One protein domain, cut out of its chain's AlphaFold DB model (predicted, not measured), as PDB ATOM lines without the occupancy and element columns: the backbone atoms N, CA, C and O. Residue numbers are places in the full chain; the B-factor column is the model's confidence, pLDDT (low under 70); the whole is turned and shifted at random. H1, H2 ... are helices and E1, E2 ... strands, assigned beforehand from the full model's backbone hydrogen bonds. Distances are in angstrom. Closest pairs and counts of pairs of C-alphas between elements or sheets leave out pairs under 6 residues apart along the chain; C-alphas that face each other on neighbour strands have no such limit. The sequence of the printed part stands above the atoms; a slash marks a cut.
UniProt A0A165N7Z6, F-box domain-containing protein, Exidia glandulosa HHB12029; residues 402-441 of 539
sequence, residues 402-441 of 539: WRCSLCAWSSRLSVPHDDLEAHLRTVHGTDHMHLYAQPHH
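AT A GLANCE: This is residues 402 to 441 of the 539 residues of the protein "F-box domain-containing protein" of Exidia glandulosa HHB12029 (UniProt A0A165N7Z6). One helix, H2, packs against a small ribbon of two antiparallel strands, E1 and E2, and the short helices H1 and H3 lie toward the rim. The 40 printed residues hold three named helices and two named strands, in the order E1, H1, H2, H3, E2. The class is mixed; the whole is compact, with a radius of gyration of the C-alphas of 8.7 A and spans of 24 by 17 by 16 A.

HOW THE PARTS SIT: E1, residues 402 to 404, is the antiparallel neighbour of E2, residues 437 to 440; N 403 and O 438, 3.0 A apart, are within hydrogen-bond range. The closest C-alphas of E1 and H1, residues 409 to 412, are Cys 404 and Ser 410, 5.9 A. Those of E1 and H2, residues 417 to 428, are Trp 402 and His 417, 6.0 A. H2, with residues 420 to 424 alone, only just touches H3, residues 433 to 436, with 3 pairs of C-alphas within 8 A, the closest Glu 421 and Met 433, 6.2 A. In H2 every O i to N i+4 pair is within hydrogen-bond range; H1 and H3 are too short for one.

IN THESE COORDINATES: E1 begins at C-alpha 402 (24.093, -22.166, -28.218). H2 is 15.5 A long. E2, 9.4 A, ends at C-alpha 440 (22.142, -21.182, -22.971).

THE WHOLE: The printed part has no cut, and its links are tight. Residues 408 to 413, 435 to 436 and 438 to 441 have pLDDT under 70.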
ATOM      1  N   TRP A 402      23.391 -20.920 -28.418       81.50
ATOM      2  CA  TRP A 402      24.093 -22.166 -28.218       81.50
ATOM      3  C   TRP A 402      25.575 -21.907 -27.972       81.50
ATOM      4  O   TRP A 402      26.137 -20.880 -28.368       81.50
ATOM      5  N   ARG A 403      26.214 -22.848 -27.277       83.94
ATOM      6  CA  ARG A 403      27.659 -22.857 -27.044       83.94
ATOM      7  C   ARG A 403      28.254 -24.181 -27.486       83.94
ATOM      8  O   ARG A 403      27.757 -25.237 -27.097       83.94
ATOM      9  N   CYS A 404      29.360 -24.099 -28.218       85.62
ATOM     10  CA  CYS A 404      30.215 -25.238 -28.527       85.62
ATOM     11  C   CYS A 404      30.900 -25.749 -27.254       85.62
ATOM     12  O   CYS A 404      31.664 -25.006 -26.636       85.62
ATOM     13  N   SER A 405      30.687 -27.007 -26.872       78.31
ATOM     14  CA  SER A 405      31.367 -27.626 -25.725       78.31
ATOM     15  C   SER A 405      32.805 -28.071 -26.022       78.31
ATOM     16  O   SER A 405      33.525 -28.423 -25.090       78.31
ATOM     17  N   LEU A 406      33.217 -28.075 -27.296       78.62
ATOM     18  CA  LEU A 406      34.561 -28.461 -27.750       78.62
ATOM     19  C   LEU A 406      35.555 -27.284 -27.758       78.62
ATOM     20  O   LEU A 406      36.767 -27.491 -27.719       78.62
ATOM     21  N   CYS A 407      35.066 -26.041 -27.774       82.69
ATOM     22  CA  CYS A 407      35.903 -24.844 -27.752       82.69
ATOM     23  C   CYS A 407      36.196 -24.370 -26.316       82.69
ATOM     24  O   CYS A 407      35.286 -24.189 -25.516       82.69
ATOM     25  N   ALA A 408      37.451 -24.026 -26.007       61.03
ATOM     26  CA  ALA A 408      37.784 -23.351 -24.743       61.03
ATOM     27  C   ALA A 408      37.311 -21.874 -24.711       61.03
ATOM     28  O   ALA A 408      36.970 -21.331 -23.656       61.03
ATOM     29  N   TRP A 409      37.251 -21.221 -25.879       49.97
ATOM     30  CA  TRP A 409      36.904 -19.798 -26.027       49.97
ATOM     31  C   TRP A 409      35.377 -19.539 -26.060       49.97
ATOM     32  O   TRP A 409      34.922 -18.435 -25.754       49.97
ATOM     33  N   SER A 410      34.561 -20.561 -26.351       53.00
ATOM     34  CA  SER A 410      33.092 -20.462 -26.487       53.00
ATOM     35  C   SER A 410      32.365 -20.084 -25.190       53.00
ATOM     36  O   SER A 410      31.210 -19.663 -25.225       53.00
ATOM     37  N   SER A 411      33.047 -20.148 -24.042       52.47
ATOM     38  CA  SER A 411      32.542 -19.662 -22.751       52.47
ATOM     39  C   SER A 411      32.088 -18.192 -22.770       52.47
ATOM     40  O   SER A 411      31.336 -17.784 -21.884       52.47
ATOM     41  N   ARG A 412      32.506 -17.403 -23.775       52.81
ATOM     42  CA  ARG A 412      32.125 -15.990 -23.961       52.81
ATOM     43  C   ARG A 412      31.266 -15.697 -25.195       52.81
ATOM     44  O   ARG A 412      30.742 -14.591 -25.282       52.81
ATOM     45  N   LEU A 413      31.122 -16.637 -26.129       58.81
ATOM     46  CA  LEU A 413      30.404 -16.429 -27.392       58.81
ATOM     47  C   LEU A 413      29.162 -17.319 -27.445       58.81
ATOM     48  O   LEU A 413      29.191 -18.467 -27.877       58.81
ATOM     49  N   SER A 414      28.072 -16.738 -26.955       75.44
ATOM     50  CA  SER A 414      26.696 -17.160 -27.191       75.44
ATOM     51  C   SER A 414      26.338 -16.900 -28.665       75.44
ATOM     52  O   SER A 414      26.282 -15.734 -29.052       75.44
ATOM     53  N   VAL A 415      26.094 -17.931 -29.482       80.94
ATOM     54  CA  VAL A 415      25.777 -17.770 -30.922       80.94
ATOM     55  C   VAL A 415      24.424 -18.397 -31.303       80.94
ATOM     56  O   VAL A 415      23.938 -19.270 -30.581       80.94
ATOM     57  N   PRO A 416      23.774 -17.965 -32.399       82.44
ATOM     58  CA  PRO A 416      22.638 -18.669 -32.998       82.44
ATOM     59  C   PRO A 416      22.924 -20.148 -33.310       82.44
ATOM     60  O   PRO A 416      24.073 -20.563 -33.438       82.44
ATOM     61  N   HIS A 417      21.857 -20.938 -33.454       82.00
ATOM     62  CA  HIS A 417      21.915 -22.372 -33.771       82.00
ATOM     63  C   HIS A 417      22.741 -22.655 -35.037       82.00
ATOM     64  O   HIS A 417      23.727 -23.384 -34.982       82.00
ATOM     65  N   ASP A 418      22.379 -22.016 -36.150       78.62
ATOM     66  CA  ASP A 418      22.986 -22.261 -37.464       78.62
ATOM     67  C   ASP A 418      24.464 -21.818 -37.509       78.62
ATOM     68  O   ASP A 418      25.294 -22.464 -38.150       78.62
ATOM     69  N   ASP A 419      24.820 -20.773 -36.751       82.62
ATOM     70  CA  ASP A 419      26.206 -20.316 -36.582       82.62
ATOM     71  C   ASP A 419      27.036 -21.305 -35.747       82.62
ATOM     72  O   ASP A 419      28.211 -21.536 -36.047       82.62
ATOM     73  N   LEU A 420      26.443 -21.927 -34.716       86.75
ATOM     74  CA  LEU A 420      27.105 -23.009 -33.983       86.75
ATOM     75  C   LEU A 420      27.285 -24.247 -34.863       86.75
ATOM     76  O   LEU A 420      28.337 -24.880 -34.811       86.75
ATOM     77  N   GLU A 421      26.275 -24.598 -35.654       85.56
ATOM     78  CA  GLU A 421      26.356 -25.726 -36.571       85.56
ATOM     79  C   GLU A 421      27.503 -25.505 -37.567       85.56
ATOM     80  O   GLU A 421      28.424 -26.317 -37.623       85.56
ATOM     81  N   ALA A 422      27.541 -24.352 -38.245       87.94
ATOM     82  CA  ALA A 422      28.641 -23.975 -39.132       87.94
ATOM     83  C   ALA A 422      30.011 -23.979 -38.423       87.94
ATOM     84  O   ALA A 422      30.998 -24.456 -38.989       87.94
ATOM     85  N   HIS A 423      30.085 -23.507 -37.174       89.88
ATOM     86  CA  HIS A 423      31.298 -23.557 -36.353       89.88
ATOM     87  C   HIS A 423      31.762 -24.994 -36.057       89.88
ATOM     88  O   HIS A 423      32.949 -25.286 -36.187       89.88
ATOM     89  N   LEU A 424      30.858 -25.907 -35.692       86.88
ATOM     90  CA  LEU A 424      31.205 -27.306 -35.420       86.88
ATOM     91  C   LEU A 424      31.755 -28.004 -36.672       86.88
ATOM     92  O   LEU A 424      32.770 -28.697 -36.576       86.88
ATOM     93  N   ARG A 425      31.181 -27.741 -37.854       89.88
ATOM     94  CA  ARG A 425      31.710 -28.281 -39.118       89.88
ATOM     95  C   ARG A 425      33.082 -27.702 -39.464       89.88
ATOM     96  O   ARG A 425      33.999 -28.444 -39.793       89.88
ATOM     97  N   THR A 426      33.234 -26.378 -39.383       91.12
ATOM     98  CA  THR A 426      34.435 -25.670 -39.873       91.12
ATOM     99  C   THR A 426      35.624 -25.691 -38.912       91.12
ATOM    100  O   THR A 426      36.762 -25.725 -39.372       91.12
ATOM    101  N   VAL A 427      35.389 -25.672 -37.597       89.56
ATOM    102  CA  VAL A 427      36.446 -25.619 -36.567       89.56
ATOM    103  C   VAL A 427      36.708 -26.987 -35.940       89.56
ATOM    104  O   VAL A 427      37.839 -27.273 -35.551       89.56
ATOM    105  N   HIS A 428      35.685 -27.842 -35.844       87.50
ATOM    106  CA  HIS A 428      35.780 -29.144 -35.175       87.50
ATOM    107  C   HIS A 428      35.576 -30.350 -36.103       87.50
ATOM    108  O   HIS A 428      35.707 -31.481 -35.639       87.50
ATOM    109  N   GLY A 429      35.281 -30.141 -37.392       89.56
ATOM    110  CA  GLY A 429      35.096 -31.221 -38.366       89.56
ATOM    111  C   GLY A 429      33.924 -32.155 -38.052       89.56
ATOM    112  O   GLY A 429      33.976 -33.324 -38.422       89.56
ATOM    113  N   THR A 430      32.899 -31.682 -37.331       83.81
ATOM    114  CA  THR A 430      31.787 -32.523 -36.858       83.81
ATOM    115  C   THR A 430      30.417 -31.920 -37.156       83.81
ATOM    116  O   THR A 430      30.159 -30.753 -36.871       83.81
ATOM    117  N   ASP A 431      29.516 -32.756 -37.672       81.25
ATOM    118  CA  ASP A 431      28.110 -32.416 -37.927       81.25
ATOM    119  C   ASP A 431      27.202 -32.762 -36.722       81.25
ATOM    120  O   ASP A 431      26.000 -32.493 -36.723       81.25
ATOM    121  N   HIS A 432      27.746 -33.373 -35.660       74.56
ATOM    122  CA  HIS A 432      26.966 -33.925 -34.546       74.56
ATOM    123  C   HIS A 432      26.611 -32.882 -33.477       74.56
ATOM    124  O   HIS A 432      26.983 -33.002 -32.308       74.56
ATOM    125  N   MET A 433      25.851 -31.856 -33.871       76.69
ATOM    126  CA  MET A 433      25.511 -30.720 -33.010       76.69
ATOM    127  C   MET A 433      24.889 -31.136 -31.663       76.69
ATOM    128  O   MET A 433      25.287 -30.625 -30.620       76.69
ATOM    129  N   HIS A 434      23.981 -32.115 -31.654       70.06
ATOM    130  CA  HIS A 434      23.286 -32.580 -30.444       70.06
ATOM    131  C   HIS A 434      24.207 -33.175 -29.356       70.06
ATOM    132  O   HIS A 434      23.801 -33.236 -28.198       70.06
ATOM    133  N   LEU A 435      25.435 -33.591 -29.695       60.97
ATOM    134  CA  LEU A 435      26.420 -34.096 -28.725       60.97
ATOM    135  C   LEU A 435      27.259 -32.975 -28.090       60.97
ATOM    136  O   LEU A 435      27.787 -33.147 -26.992       60.97
ATOM    137  N   TYR A 436      27.399 -31.838 -28.782       69.12
ATOM    138  CA  TYR A 436      28.409 -30.815 -28.481       69.12
ATOM    139  C   TYR A 436      27.854 -29.391 -28.333       69.12
ATOM    140  O   TYR A 436      28.616 -28.438 -28.153       69.12
ATOM    141  N   ALA A 437      26.535 -29.228 -28.396       73.06
ATOM    142  CA  ALA A 437      25.856 -27.952 -28.255       73.06
ATOM    143  C   ALA A 437      25.103 -27.874 -26.927       73.06
ATOM    144  O   ALA A 437      24.220 -28.680 -26.642       73.06
ATOM    145  N   GLN A 438      25.424 -26.866 -26.114       68.38
ATOM    146  CA  GLN A 438      24.656 -26.558 -24.908       68.38
ATOM    147  C   GLN A 438      23.748 -25.350 -25.159       68.38
ATOM    148  O   GLN A 438      24.277 -24.274 -25.468       68.38
ATOM    149  N   PRO A 439      22.415 -25.481 -25.011       67.56
ATOM    150  CA  PRO A 439      21.523 -24.334 -25.040       67.56
ATOM    151  C   PRO A 439      21.767 -23.477 -23.795       67.56
ATOM    152  O   PRO A 439      21.849 -23.968 -22.668       67.56
ATOM    153  N   HIS A 440      21.897 -22.173 -24.002       63.72
ATOM    154  CA  HIS A 440      22.142 -21.182 -22.971       63.72
ATOM    155  C   HIS A 440      21.146 -20.027 -23.123       63.72
ATOM    156  O   HIS A 440      20.768 -19.637 -24.226       63.72
ATOM    157  N   HIS A 441      20.739 -19.428 -22.004       56.50
ATOM    158  CA  HIS A 441      19.934 -18.211 -22.017       56.50
ATOM    159  C   HIS A 441      20.838 -16.994 -21.819       56.50
ATOM    160  O   HIS A 441      21.263 -16.695 -20.704       56.50
TER     161      HIS A 441